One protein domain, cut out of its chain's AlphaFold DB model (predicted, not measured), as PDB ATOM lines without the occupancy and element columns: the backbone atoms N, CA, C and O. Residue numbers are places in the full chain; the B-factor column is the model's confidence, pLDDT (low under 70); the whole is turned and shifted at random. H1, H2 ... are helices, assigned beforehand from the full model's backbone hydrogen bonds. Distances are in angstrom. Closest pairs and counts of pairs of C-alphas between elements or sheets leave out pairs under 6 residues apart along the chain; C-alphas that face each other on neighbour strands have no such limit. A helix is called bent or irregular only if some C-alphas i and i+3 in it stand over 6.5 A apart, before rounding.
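This is residues 53 to 153 of the 352 residues of an uncharacterized protein of Clonorchis sinensis (UniProt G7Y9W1). A long helix, H2, forms one side of a small helical body, and H3, H4 and H6 pack on it at large angles, H4 near its first end and H3 and H6 farther along. H1 packs on H4, and two loops reach out at opposite ends of the longest axis, one around Ser 92 between H2 and H3, the other around His 135 between H5 and H6. The printed part has 101 residues with six named helices, H1 to H6 in order along the chain, and no named strand; the class is all helix. It is compact, with a radius of gyration of the C-alphas of 13.7 A and spans of 42 by 32 by 24 A.

H2, the longest helix, holds residues 63 to 81 and is 27.3 A long, from C-alpha 63 at (-70.538, 50.848, 305.378) to C-alpha 81 at (-81.015, 29.848, 291.482). Before it comes H1, residues 53 to 59, beginning at C-alpha 53 at (-59.467, 42.183, 299.801). H3, residues 98 to 111, is 19.0 A long and irregular, but only just: C-alphas 102 and 105 are 7.0 A apart. H4, residues 115 to 127, is 18.2 A long. H5 is short, residues 130 to 134, and H6, residues 145 to 152, ends at C-alpha 152 at (-78.133, 47.367, 285.018).

H2 touches H3 about perpendicular, at 76 degrees, the closest C-alphas being those of Val 73 and Leu 99, 5.8 A apart. H2 touches H4 with residues 65 to 69 alone, also at 76 degrees; the closest C-alphas, those of Leu 65 and Cys 126, are 5.8 A apart. H2 touches H6 with residues 71 to 76 alone, the same way at a steep tilt of 69 degrees, only just short of perpendicular, closest at the C-alphas of Leu 72 and Gly 146, 6.1 A. H4 is the hub, touching four helices. It touches H3 at a steep tilt of 69 degrees, only just short of perpendicular, opposite ways, closest at the C-alphas of Ile 104 and Val 118, 6.4 A. It touches H1 at a steep tilt of 45 degrees, the same way, closest at the C-alphas of Tyr 59 and Arg 123, 6.4 A. H4 and H6 only just touch, with 3 pairs of C-alphas within 8 A, the closest being those of Val 125 and Leu 149, 6.2 A apart. H5 is close to H6 but not clearly touching; the C-alphas of Arg 130 and His 145 are 6.6 A apart. H3 and H6 are apart. Every O i to N i+4 pair is within hydrogen-bond range in H1, H2, H4, H5 and H6; in H3, 7 of 10 are.

The two C-alphas farthest apart, those of Ser 92 and His 135, are 43.5 A apart. The printed part has no cut. The link from H2 to H3, residues 82 to 97, is long. The mean pLDDT of the printed part is 80.1, and residues 89 to 96 and 132 to 143 are under 70.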
ATOM      1  N   ASP A  53     -58.920  41.643 298.556       70.25
ATOM      2  CA  ASP A  53     -59.467  42.183 299.801       70.25
ATOM      3  C   ASP A  53     -59.064  43.649 300.026       70.25
ATOM      4  O   ASP A  53     -59.906  44.487 300.354       70.25
ATOM      5  N   GLU A  54     -57.807  44.009 299.753       74.62
ATOM      6  CA  GLU A  54     -57.338  45.401 299.803       74.62
ATOM      7  C   GLU A  54     -58.065  46.295 298.787       74.62
ATOM      8  O   GLU A  54     -58.455  47.432 299.085       74.62
ATOM      9  N   LEU A  55     -58.281  45.796 297.564       75.81
ATOM     10  CA  LEU A  55     -59.033  46.528 296.549       75.81
ATOM     11  C   LEU A  55     -60.500  46.673 296.957       75.81
ATOM     12  O   LEU A  55     -61.051  47.768 296.833       75.81
ATOM     13  N   LEU A  56     -61.127  45.620 297.476       79.75
ATOM     14  CA  LEU A  56     -62.495  45.677 297.982       79.75
ATOM     15  C   LEU A  56     -62.637  46.726 299.085       79.75
ATOM     16  O   LEU A  56     -63.501  47.598 298.969       79.75
ATOM     17  N   GLN A  57     -61.740  46.736 300.073       80.38
ATOM     18  CA  GLN A  57     -61.717  47.758 301.124       80.38
ATOM     19  C   GLN A  57     -61.550  49.171 300.549       80.38
ATOM     20  O   GLN A  57     -62.246  50.102 300.953       80.38
ATOM     21  N   ARG A  58     -60.684  49.345 299.546       82.50
ATOM     22  CA  ARG A  58     -60.474  50.647 298.895       82.50
ATOM     23  C   ARG A  58     -61.703  51.131 298.119       82.50
ATOM     24  O   ARG A  58     -62.009  52.330 298.118       82.50
ATOM     25  N   TYR A  59     -62.397  50.239 297.413       79.38
ATOM     26  CA  TYR A  59     -63.579  50.600 296.627       79.38
ATOM     27  C   TYR A  59     -64.824  50.772 297.508       79.38
ATOM     28  O   TYR A  59     -65.600  51.693 297.247       79.38
ATOM     29  N   PHE A  60     -64.953  49.981 298.572       86.12
ATOM     30  CA  PHE A  60     -66.097  49.921 299.481       86.12
ATOM     31  C   PHE A  60     -65.696  50.283 300.916       86.12
ATOM     32  O   PHE A  60     -65.985  49.558 301.860       86.12
ATOM     33  N   TYR A  61     -65.050  51.435 301.099       82.44
ATOM     34  CA  TYR A  61     -64.661  51.933 302.426       82.44
ATOM     35  C   TYR A  61     -65.854  52.407 303.280       82.44
ATOM     36  O   TYR A  61     -65.716  52.635 304.476       82.44
ATOM     37  N   ASN A  62     -67.017  52.620 302.655       85.88
ATOM     38  CA  ASN A  62     -68.222  53.124 303.304       85.88
ATOM     39  C   ASN A  62     -69.173  51.963 303.629       85.88
ATOM     40  O   ASN A  62     -69.581  51.238 302.719       85.88
ATOM     41  N   ASN A  63     -69.590  51.857 304.894       86.44
ATOM     42  CA  ASN A  63     -70.538  50.848 305.378       86.44
ATOM     43  C   ASN A  63     -71.838  50.807 304.558       86.44
ATOM     44  O   ASN A  63     -72.348  49.730 304.276       86.44
ATOM     45  N   VAL A  64     -72.341  51.955 304.089       87.50
ATOM     46  CA  VAL A  64     -73.545  52.017 303.240       87.50
ATOM     47  C   VAL A  64     -73.328  51.288 301.911       87.50
ATOM     48  O   VAL A  64     -74.195  50.541 301.463       87.50
ATOM     49  N   LEU A  65     -72.163  51.475 301.281       87.69
ATOM     50  CA  LEU A  65     -71.836  50.796 300.023       87.69
ATOM     51  C   LEU A  65     -71.618  49.297 300.242       87.69
ATOM     52  O   LEU A  65     -71.996  48.510 299.381       87.69
ATOM     53  N   GLN A  66     -71.045  48.900 301.382       87.94
ATOM     54  CA  GLN A  66     -70.877  47.489 301.740       87.94
ATOM     55  C   GLN A  66     -72.224  46.793 301.973       87.94
ATOM     56  O   GLN A  66     -72.431  45.692 301.466       87.94
ATOM     57  N   CYS A  67     -73.158  47.437 302.682       88.12
ATOM     58  CA  CYS A  67     -74.510  46.910 302.880       88.12
ATOM     59  C   CYS A  67     -75.236  46.717 301.545       88.12
ATOM     60  O   CYS A  67     -75.762  45.637 301.291       88.12
ATOM     61  N   LYS A  68     -75.190  47.719 300.658       89.25
ATOM     62  CA  LYS A  68     -75.787  47.619 299.318       89.25
ATOM     63  C   LYS A  68     -75.131  46.547 298.451       89.25
ATOM     64  O   LYS A  68     -75.819  45.875 297.692       89.25
ATOM     65  N   LEU A  69     -73.811  46.377 298.554       91.69
ATOM     66  CA  LEU A  69     -73.112  45.310 297.842       91.69
ATOM     67  C   LEU A  69     -73.583  43.935 298.324       91.69
ATOM     68  O   LEU A  69     -73.832  43.065 297.498       91.69
ATOM     69  N   ARG A  70     -73.743  43.749 299.641       90.25
ATOM     70  CA  ARG A  70     -74.248  42.496 300.217       90.25
ATOM     71  C   ARG A  70     -75.671  42.192 299.750       90.25
ATOM     72  O   ARG A  70     -75.911  41.094 299.265       90.25
ATOM     73  N   GLU A  71     -76.563  43.179 299.809       90.88
ATOM     74  CA  GLU A  71     -77.935  43.061 299.294       90.88
ATOM     75  C   GLU A  71     -77.935  42.667 297.807       90.88
ATOM     76  O   GLU A  71     -78.633  41.744 297.394       90.88
ATOM     77  N   LEU A  72     -77.088  43.302 296.992       91.81
ATOM     78  CA  LEU A  72     -76.970  42.986 295.570       91.81
ATOM     79  C   LEU A  72     -76.460  41.556 295.319       91.81
ATOM     80  O   LEU A  72     -76.924  40.903 294.385       91.81
ATOM     81  N   VAL A  73     -75.529  41.060 296.142       92.38
ATOM     82  CA  VAL A  73     -75.037  39.673 296.081       92.38
ATOM     83  C   VAL A  73     -76.146  38.680 296.426       92.38
ATOM     84  O   VAL A  73     -76.287  37.677 295.732       92.38
ATOM     85  N   GLU A  74     -76.955  38.958 297.450       91.75
ATOM     86  CA  GLU A  74     -78.087  38.109 297.847       91.75
ATOM     87  C   GLU A  74     -79.138  38.015 296.731       91.75
ATOM     88  O   GLU A  74     -79.578  36.919 296.378       91.75
ATOM     89  N   ILE A  75     -79.478  39.146 296.105       90.88
ATOM     90  CA  ILE A  75     -80.397  39.191 294.958       90.88
ATOM     91  C   ILE A  75     -79.804  38.428 293.766       90.88
ATOM     92  O   ILE A  75     -80.500  37.630 293.140       90.88
ATOM     93  N   ALA A  76     -78.517  38.623 293.459       90.19
ATOM     94  CA  ALA A  76     -77.844  37.907 292.375       90.19
ATOM     95  C   ALA A  76     -77.815  36.389 292.612       90.19
ATOM     96  O   ALA A  76     -77.998  35.613 291.673       90.19
ATOM     97  N   ALA A  77     -77.619  35.956 293.860       89.31
ATOM     98  CA  ALA A  77     -77.674  34.551 294.238       89.31
ATOM     99  C   ALA A  77     -79.084  33.968 294.054       89.31
ATOM    100  O   ALA A  77     -79.224  32.889 293.475       89.31
ATOM    101  N   ALA A  78     -80.126  34.694 294.473       89.56
ATOM    102  CA  ALA A  78     -81.516  34.281 294.284       89.56
ATOM    103  C   ALA A  78     -81.895  34.185 292.793       89.56
ATOM    104  O   ALA A  78     -82.431  33.172 292.350       89.56
ATOM    105  N   GLU A  79     -81.553  35.190 291.981       88.31
ATOM    106  CA  GLU A  79     -81.818  35.174 290.533       88.31
ATOM    107  C   GLU A  79     -80.992  34.100 289.799       88.31
ATOM    108  O   GLU A  79     -81.446  33.539 288.798       88.31
ATOM    109  N   ALA A  80     -79.801  33.755 290.303       87.44
ATOM    110  CA  ALA A  80     -78.994  32.659 289.770       87.44
ATOM    111  C   ALA A  80     -79.639  31.288 290.023       87.44
ATOM    112  O   ALA A  80     -79.625  30.443 289.130       87.44
ATOM    113  N   GLN A  81     -80.249  31.072 291.196       87.06
ATOM    114  CA  GLN A  81     -81.015  29.848 291.482       87.06
ATOM    115  C   GLN A  81     -82.219  29.691 290.544       87.06
ATOM    116  O   GLN A  81     -82.581  28.576 290.181       87.06
ATOM    117  N   LEU A  82     -82.802  30.810 290.105       86.56
ATOM    118  CA  LEU A  82     -83.891  30.845 289.125       86.56
ATOM    119  C   LEU A  82     -83.412  30.742 287.665       86.56
ATOM    120  O   LEU A  82     -84.235  30.803 286.752       86.56
ATOM    121  N   GLY A  83     -82.101  30.635 287.422       83.19
ATOM    122  CA  GLY A  83     -81.513  30.583 286.078       83.19
ATOM    123  C   GLY A  83     -81.581  31.904 285.299       83.19
ATOM    124  O   GLY A  83     -81.336  31.920 284.095       83.19
ATOM    125  N   ARG A  84     -81.916  33.018 285.960       82.75
ATOM    126  CA  ARG A  84     -82.068  34.352 285.348       82.75
ATOM    127  C   ARG A  84     -80.792  35.186 285.402       82.75
ATOM    128  O   ARG A  84     -80.685  36.191 284.698       82.75
ATOM    129  N   TRP A  85     -79.827  34.769 286.219       86.81
ATOM    130  CA  TRP A  85     -78.536  35.426 286.379       86.81
ATOM    131  C   TRP A  85     -77.374  34.455 286.114       86.81
ATOM    132  O   TRP A  85     -77.405  33.323 286.604       86.81
ATOM    133  N   PRO A  86     -76.333  34.864 285.361       81.38
ATOM    134  CA  PRO A  86     -75.178  34.013 285.113       81.38
ATOM    135  C   PRO A  86     -74.403  33.750 286.409       81.38
ATOM    136  O   PRO A  86     -73.990  34.676 287.102       81.38
ATOM    137  N   SER A  87     -74.158  32.477 286.712       74.88
ATOM    138  CA  SER A  87     -73.334  32.043 287.844       74.88
ATOM    139  C   SER A  87     -72.049  31.380 287.351       74.88
ATOM    140  O   SER A  87     -71.994  30.858 286.236       74.88
ATOM    141  N   ALA A  88     -70.996  31.404 288.165       71.94
ATOM    142  CA  ALA A  88     -69.754  30.715 287.846       71.94
ATOM    143  C   ALA A  88     -69.941  29.195 287.689       71.94
ATOM    144  O   ALA A  88     -70.539  28.533 288.535       71.94
ATOM    145  N   SER A  89     -69.372  28.636 286.621       57.47
ATOM    146  CA  SER A  89     -69.536  27.245 286.178       57.47
ATOM    147  C   SER A  89     -68.676  26.213 286.928       57.47
ATOM    148  O   SER A  89     -68.364  25.163 286.370       57.47
ATOM    149  N   HIS A  90     -68.298  26.464 288.185       49.50
ATOM    150  CA  HIS A  90     -67.552  25.491 288.991       49.50
ATOM    151  C   HIS A  90     -68.315  25.096 290.268       49.50
ATOM    152  O   HIS A  90     -68.466  25.912 291.185       49.50
ATOM    153  N   PRO A  91     -68.789  23.837 290.355       46.72
ATOM    154  CA  PRO A  91     -69.360  23.269 291.574       46.72
ATOM    155  C   PRO A  91     -68.311  22.677 292.540       46.72
ATOM    156  O   PRO A  91     -68.685  22.142 293.575       46.72
ATOM    157  N   SER A  92     -67.006  22.768 292.266       44.22
ATOM    158  CA  SER A  92     -65.973  22.028 293.017       44.22
ATOM    159  C   SER A  92     -65.285  22.818 294.140       44.22
ATOM    160  O   SER A  92     -64.071  22.728 294.298       44.22
ATOM    161  N   SER A  93     -66.037  23.626 294.887       45.88
ATOM    162  CA  SER A  93     -65.632  24.144 296.201       45.88
ATOM    163  C   SER A  93     -66.818  24.878 296.827       45.88
ATOM    164  O   SER A  93     -67.366  25.832 296.265       45.88
ATOM    165  N   THR A  94     -67.238  24.418 297.998       49.66
ATOM    166  CA  THR A  94     -68.206  25.077 298.882       49.66
ATOM    167  C   THR A  94     -67.654  26.361 299.523       49.66
ATOM    168  O   THR A  94     -68.385  27.019 300.252       49.66
ATOM    169  N   GLU A  95     -66.409  26.753 299.228       56.00
ATOM    170  CA  GLU A  95     -65.691  27.859 299.882       56.00
ATOM    171  C   GLU A  95     -65.500  29.104 298.997       56.00
ATOM    172  O   GLU A  95     -64.800  30.037 299.384       56.00
ATOM    173  N   VAL A  96     -66.087  29.155 297.796       62.72
ATOM    174  CA  VAL A  96     -65.972  30.353 296.947       62.72
ATOM    175  C   VAL A  96     -66.910  31.444 297.461       62.72
ATOM    176  O   VAL A  96     -68.127  31.247 297.489       62.72
ATOM    177  N   ASP A  97     -66.333  32.594 297.821       82.19
ATOM    178  CA  ASP A  97     -67.041  33.801 298.262       82.19
ATOM    179  C   ASP A  97     -68.246  34.110 297.340       82.19
ATOM    180  O   ASP A  97     -68.082  34.190 296.114       82.19
ATOM    181  N   PRO A  98     -69.474  34.272 297.879       83.62
ATOM    182  CA  PRO A  98     -70.666  34.563 297.082       83.62
ATOM    183  C   PRO A  98     -70.519  35.813 296.205       83.62
ATOM    184  O   PRO A  98     -71.051  35.837 295.092       83.62
ATOM    185  N   LEU A  99     -69.753  36.821 296.641       87.00
ATOM    186  CA  LEU A  99     -69.451  37.997 295.821       87.00
ATOM    187  C   LEU A  99     -68.661  37.617 294.560       87.00
ATOM    188  O   LEU A  99     -68.987  38.064 293.451       87.00
ATOM    189  N   GLN A 100     -67.650  36.765 294.723       87.94
ATOM    190  CA  GLN A 100     -66.826  36.267 293.628       87.94
ATOM    191  C   GLN A 100     -67.669  35.449 292.640       87.94
ATOM    192  O   GLN A 100     -67.649  35.710 291.434       87.94
ATOM    193  N   ARG A 101     -68.469  34.510 293.161       87.06
ATOM    194  CA  ARG A 101     -69.292  33.583 292.372       87.06
ATOM    195  C   ARG A 101     -70.399  34.278 291.579       87.06
ATOM    196  O   ARG A 101     -70.610  33.934 290.415       87.06
ATOM    197  N   HIS A 102     -71.119  35.206 292.209       89.25
ATOM    198  CA  HIS A 102     -72.347  35.768 291.641       89.25
ATOM    199  C   HIS A 102     -72.152  37.116 290.954       89.25
ATOM    200  O   HIS A 102     -72.917  37.420 290.049       89.25
ATOM    201  N   LEU A 103     -71.146  37.919 291.305       91.06
ATOM    202  CA  LEU A 103     -70.950  39.226 290.667       91.06
ATOM    203  C   LEU A 103     -69.618  39.319 289.931       91.06
ATOM    204  O   LEU A 103     -69.604  39.654 288.746       91.06
ATOM    205  N   ILE A 104     -68.498  39.012 290.591       91.12
ATOM    206  CA  ILE A 104     -67.181  39.309 290.016       91.12
ATOM    207  C   ILE A 104     -66.902  38.451 288.781       91.12
ATOM    208  O   ILE A 104     -66.693  38.998 287.698       91.12
ATOM    209  N   GLU A 105     -66.930  37.125 288.902       89.62
ATOM    210  CA  GLU A 105     -66.575  36.250 287.782       89.62
ATOM    211  C   GLU A 105     -67.530  36.351 286.589       89.62
ATOM    212  O   GLU A 105     -67.041  36.395 285.455       89.62
ATOM    213  N   PRO A 106     -68.867  36.412 286.769       89.38
ATOM    214  CA  PRO A 106     -69.774  36.607 285.646       89.38
ATOM    215  C   PRO A 106     -69.469  37.889 284.869       89.38
ATOM    216  O   PRO A 106     -69.398  37.841 283.640       89.38
ATOM    217  N   LEU A 107     -69.210  39.004 285.562       91.31
ATOM    218  CA  LEU A 107     -68.872  40.276 284.924       91.31
ATOM    219  C   LEU A 107     -67.495  40.233 284.250       91.31
ATOM    220  O   LEU A 107     -67.349  40.736 283.138       91.31
ATOM    221  N   GLN A 108     -66.490  39.603 284.865       91.88
ATOM    222  CA  GLN A 108     -65.171  39.443 284.248       91.88
ATOM    223  C   GLN A 108     -65.243  38.618 282.960       91.88
ATOM    224  O   GLN A 108     -64.711  39.053 281.940       91.88
ATOM    225  N   ARG A 109     -65.928  37.464 282.993       89.88
ATOM    226  CA  ARG A 109     -66.034  36.558 281.839       89.88
ATOM    227  C   ARG A 109     -66.848  37.154 280.697       89.88
ATOM    228  O   ARG A 109     -66.403  37.110 279.558       89.88
ATOM    229  N   HIS A 110     -68.033  37.695 280.982       88.56
ATOM    230  CA  HIS A 110     -68.947  38.125 279.918       88.56
ATOM    231  C   HIS A 110     -68.602  39.509 279.361       88.56
ATOM    232  O   HIS A 110     -68.833  39.765 278.186       88.56
ATOM    233  N   LEU A 111     -68.050  40.410 280.183       88.56
ATOM    234  CA  LEU A 111     -67.757  41.788 279.769       88.56
ATOM    235  C   LEU A 111     -66.274  42.028 279.459       88.56
ATOM    236  O   LEU A 111     -65.914  43.141 279.055       88.56
ATOM    237  N   ASN A 112     -65.415  41.018 279.649       90.62
ATOM    238  CA  ASN A 112     -63.958  41.112 279.526       90.62
ATOM    239  C   ASN A 112     -63.377  42.270 280.360       90.62
ATOM    240  O   ASN A 112     -62.582  43.086 279.875       90.62
ATOM    241  N   LEU A 113     -63.822  42.379 281.615       89.69
ATOM    242  CA  LEU A 113     -63.369  43.392 282.568       89.69
ATOM    243  C   LEU A 113     -62.284  42.830 283.494       89.69
ATOM    244  O   LEU A 113     -62.324  41.676 283.905       89.69
ATOM    245  N   THR A 114     -61.327  43.674 283.877       91.50
ATOM    246  CA  THR A 114     -60.366  43.351 284.943       91.50
ATOM    247  C   THR A 114     -61.033  43.471 286.316       91.50
ATOM    248  O   THR A 114     -62.026  44.185 286.457       91.50
ATOM    249  N   LEU A 115     -60.477  42.834 287.357       89.44
ATOM    250  CA  LEU A 115     -61.007  42.942 288.728       89.44
ATOM    251  C   LEU A 115     -61.193  44.408 289.184       89.44
ATOM    252  O   LEU A 115     -62.303  44.755 289.586       89.44
ATOM    253  N   PRO A 116     -60.205  45.320 289.035       89.81
ATOM    254  CA  PRO A 116     -60.409  46.728 289.377       89.81
ATOM    255  C   PRO A 116     -61.554  47.380 288.597       89.81
ATOM    256  O   PRO A 116     -62.196  48.302 289.096       89.81
ATOM    257  N   GLY A 117     -61.804  46.935 287.364       89.31
ATOM    258  CA  GLY A 117     -62.898  47.453 286.558       89.31
ATOM    259  C   GLY A 117     -64.263  46.980 287.003       89.31
ATOM    260  O   GLY A 117     -65.172  47.802 287.105       89.31
ATOM    261  N   VAL A 118     -64.377  45.703 287.358       92.88
ATOM    262  CA  VAL A 118     -65.598  45.168 287.956       92.88
ATOM    263  C   VAL A 118     -65.902  45.873 289.273       92.88
ATOM    264  O   VAL A 118     -67.005  46.380 289.441       92.88
ATOM    265  N   LEU A 119     -64.919  46.027 290.165       92.44
ATOM    266  CA  LEU A 119     -65.120  46.730 291.438       92.44
ATOM    267  C   LEU A 119     -65.539  48.191 291.249       92.44
ATOM    268  O   LEU A 119     -66.383  48.699 291.985       92.44
ATOM    269  N   LYS A 120     -64.995  48.873 290.237       92.31
ATOM    270  CA  LYS A 120     -65.380  50.250 289.909       92.31
ATOM    271  C   LYS A 120     -66.823  50.345 289.404       92.31
ATOM    272  O   LYS A 120     -67.530  51.275 289.789       92.31
ATOM    273  N   VAL A 121     -67.248  49.393 288.575       93.75
ATOM    274  CA  VAL A 121     -68.631  49.272 288.095       93.75
ATOM    275  C   VAL A 121     -69.582  48.957 289.252       93.75
ATOM    276  O   VAL A 121     -70.557  49.678 289.443       93.75
ATOM    277  N   LEU A 122     -69.262  47.962 290.083       94.19
ATOM    278  CA  LEU A 122     -70.066  47.592 291.249       94.19
ATOM    279  C   LEU A 122     -70.194  48.750 292.242       94.19
ATOM    280  O   LEU A 122     -71.291  49.038 292.714       94.19
ATOM    281  N   ARG A 123     -69.096  49.464 292.519       93.25
ATOM    282  CA  ARG A 123     -69.115  50.656 293.376       93.25
ATOM    283  C   ARG A 123     -70.048  51.726 292.821       93.25
ATOM    284  O   ARG A 123     -70.785  52.333 293.592       93.25
ATOM    285  N   PHE A 124     -70.002  51.974 291.511       92.06
ATOM    286  CA  PHE A 124     -70.904  52.928 290.873       92.06
ATOM    287  C   PHE A 124     -72.363  52.496 291.039       92.06
ATOM    288  O   PHE A 124     -73.162  53.280 291.539       92.06
ATOM    289  N   VAL A 125     -72.691  51.242 290.728       91.38
ATOM    290  CA  VAL A 125     -74.057  50.721 290.871       91.38
ATOM    291  C   VAL A 125     -74.550  50.824 292.318       91.38
ATOM    292  O   VAL A 125     -75.634  51.341 292.561       91.38
ATOM    293  N   CYS A 126     -73.718  50.468 293.301       90.94
ATOM    294  CA  CYS A 126     -74.056  50.618 294.720       90.94
ATOM    295  C   CYS A 126     -74.187  52.093 295.156       90.94
ATOM    296  O   CYS A 126     -74.866  52.403 296.136       90.94
ATOM    297  N   SER A 127     -73.552  53.034 294.452       90.44
ATOM    298  CA  SER A 127     -73.675  54.465 294.753       90.44
ATOM    299  C   SER A 127     -74.989  55.085 294.273       90.44
ATOM    300  O   SER A 127     -75.357  56.155 294.755       90.44
ATOM    301  N   ILE A 128     -75.726  54.410 293.385       86.62
ATOM    302  CA  ILE A 128     -77.014  54.892 292.885       86.62
ATOM    303  C   ILE A 128     -78.024  54.930 294.043       86.62
ATOM    304  O   ILE A 128     -78.194  53.958 294.789       86.62
ATOM    305  N   SER A 129     -78.666  56.082 294.237       81.31
ATOM    306  CA  SER A 129     -79.734  56.261 295.224       81.31
ATOM    307  C   SER A 129     -81.093  55.905 294.623       81.31
ATOM    308  O   SER A 129     -81.279  55.929 293.406       81.31
ATOM    309  N   ARG A 130     -82.063  55.581 295.483       74.56
ATOM    310  CA  ARG A 130     -83.442  55.323 295.056       74.56
ATOM    311  C   ARG A 130     -84.072  56.559 294.409       74.56
ATOM    312  O   ARG A 130     -84.658  56.432 293.345       74.56
ATOM    313  N   GLU A 131     -83.844  57.738 294.981       70.50
ATOM    314  CA  GLU A 131     -84.319  59.025 294.452       70.50
ATOM    315  C   GLU A 131     -83.859  59.265 293.010       70.50
ATOM    316  O   GLU A 131     -84.662  59.646 292.161       70.50
ATOM    317  N   MET A 132     -82.584  58.981 292.699       67.06
ATOM    318  CA  MET A 132     -82.090  59.093 291.325       67.06
ATOM    319  C   MET A 132     -82.853  58.168 290.379       67.06
ATOM    320  O   MET A 132     -83.075  58.541 289.238       67.06
ATOM    321  N   LEU A 133     -83.280  56.989 290.834       66.75
ATOM    322  CA  LEU A 133     -83.989  56.016 290.002       66.75
ATOM    323  C   LEU A 133     -85.471  56.292 289.844       66.75
ATOM    324  O   LEU A 133     -86.004  56.015 288.778       66.75
ATOM    325  N   GLU A 134     -86.127  56.869 290.846       64.12
ATOM    326  CA  GLU A 134     -87.532  57.282 290.746       64.12
ATOM    327  C   GLU A 134     -87.747  58.276 289.592       64.12
ATOM    328  O   GLU A 134     -88.785  58.254 288.942       64.12
ATOM    329  N   HIS A 135     -86.720  59.057 289.239       57.06
ATOM    330  CA  HIS A 135     -86.730  59.960 288.083       57.06
ATOM    331  C   HIS A 135     -86.617  59.238 286.723       57.06
ATOM    332  O   HIS A 135     -86.888  59.839 285.679       57.06
ATOM    333  N   TYR A 136     -86.210  57.966 286.726       57.03
ATOM    334  CA  TYR A 136     -86.000  57.122 285.543       57.03
ATOM    335  C   TYR A 136     -86.991  55.944 285.450       57.03
ATOM    336  O   TYR A 136     -87.024  55.247 284.434       57.03
ATOM    337  N   ALA A 137     -87.797  55.716 286.491       51.34
ATOM    338  CA  ALA A 137     -88.589  54.505 286.709       51.34
ATOM    339  C   ALA A 137     -89.930  54.444 285.956       51.34
ATOM    340  O   ALA A 137     -90.717  53.536 286.214       51.34
ATOM    341  N   GLU A 138     -90.199  55.328 284.991       50.81
ATOM    342  CA  GLU A 138     -91.441  55.250 284.200       50.81
ATOM    343  C   GLU A 138     -91.553  53.945 283.382       50.81
ATOM    344  O   GLU A 138     -92.638  53.609 282.923       50.81
ATOM    345  N   ASN A 139     -90.471  53.162 283.225       46.00
ATOM    346  CA  ASN A 139     -90.452  52.004 282.319       46.00
ATOM    347  C   ASN A 139     -89.777  50.723 282.838       46.00
ATOM    348  O   ASN A 139     -89.587  49.767 282.076       46.00
ATOM    349  N   THR A 140     -89.416  50.653 284.118       50.50
ATOM    350  CA  THR A 140     -88.772  49.458 284.677       50.50
ATOM    351  C   THR A 140     -89.809  48.570 285.341       50.50
ATOM    352  O   THR A 140     -90.325  48.901 286.402       50.50
ATOM    353  N   ARG A 141     -90.060  47.392 284.757       50.22
ATOM    354  CA  ARG A 141     -90.884  46.309 285.336       50.22
ATOM    355  C   ARG A 141     -90.314  45.731 286.651       50.22
ATOM    356  O   ARG A 141     -90.781  44.693 287.107       50.22
ATOM    357  N   SER A 142     -89.280  46.352 287.221       54.94
ATOM    358  CA  SER A 142     -88.600  45.883 288.422       54.94
ATOM    359  C   SER A 142     -89.384  46.293 289.662       54.94
ATOM    360  O   SER A 142     -89.547  47.473 289.955       54.94
ATOM    361  N   THR A 143     -89.833  45.296 290.416       56.22
ATOM    362  CA  THR A 143     -90.570  45.446 291.676       56.22
ATOM    363  C   THR A 143     -89.713  45.947 292.842       56.22
ATOM    364  O   THR A 143     -90.264  46.328 293.872       56.22
ATOM    365  N   SER A 144     -88.377  45.969 292.716       73.25
ATOM    366  CA  SER A 144     -87.476  46.433 293.781       73.25
ATOM    367  C   SER A 144     -86.263  47.220 293.260       73.25
ATOM    368  O   SER A 144     -85.774  47.005 292.149       73.25
ATOM    369  N   HIS A 145     -85.751  48.134 294.095       79.00
ATOM    370  CA  HIS A 145     -84.535  48.916 293.828       79.00
ATOM    371  C   HIS A 145     -83.335  48.013 293.499       79.00
ATOM    372  O   HIS A 145     -82.642  48.245 292.513       79.00
ATOM    373  N   GLY A 146     -83.126  46.953 294.285       81.50
ATOM    374  CA  GLY A 146     -82.018  46.021 294.091       81.50
ATOM    375  C   GLY A 146     -82.108  45.215 292.790       81.50
ATOM    376  O   GLY A 146     -81.095  45.061 292.112       81.50
ATOM    377  N   GLN A 147     -83.307  44.784 292.370       82.62
ATOM    378  CA  GLN A 147     -83.472  44.125 291.063       82.62
ATOM    379  C   GLN A 147     -83.135  45.053 289.901       82.62
ATOM    380  O   GLN A 147     -82.514  44.606 288.942       82.62
ATOM    381  N   PHE A 148     -83.460  46.344 290.000       82.44
ATOM    382  CA  PHE A 148     -83.073  47.301 288.968       82.44
ATOM    383  C   PHE A 148     -81.544  47.454 288.896       82.44
ATOM    384  O   PHE A 148     -80.958  47.439 287.814       82.44
ATOM    385  N   LEU A 149     -80.871  47.560 290.048       87.44
ATOM    386  CA  LEU A 149     -79.407  47.630 290.100       87.44
ATOM    387  C   LEU A 149     -78.749  46.377 289.504       87.44
ATOM    388  O   LEU A 149     -77.737  46.484 288.811       87.44
ATOM    389  N   LEU A 150     -79.333  45.199 289.734       89.12
ATOM    390  CA  LEU A 150     -78.869  43.951 289.132       89.12
ATOM    391  C   LEU A 150     -79.125  43.921 287.616       89.12
ATOM    392  O   LEU A 150     -78.268  43.507 286.841       89.12
ATOM    393  N   GLU A 151     -80.276  44.421 287.173       86.25
ATOM    394  CA  GLU A 151     -80.655  44.525 285.764       86.25
ATOM    395  C   GLU A 151     -79.705  45.443 284.971       86.25
ATOM    396  O   GLU A 151     -79.365  45.116 283.832       86.25
ATOM    397  N   LEU A 152     -79.196  46.521 285.587       87.75
ATOM    398  CA  LEU A 152     -78.133  47.367 285.018       87.75
ATOM    399  C   LEU A 152     -76.818  46.615 284.787       87.75
ATOM    400  O   LEU A 152     -76.052  46.964 283.891       87.75
ATOM    401  N   LEU A 153     -76.531  45.606 285.608       91.06
ATOM    402  CA  LEU A 153     -75.316  44.798 285.514       91.06
ATOM    403  C   LEU A 153     -75.480  43.585 284.597       91.06
ATOM    404  O   LEU A 153     -74.500  42.880 284.362       91.06
TER     405      LEU A 153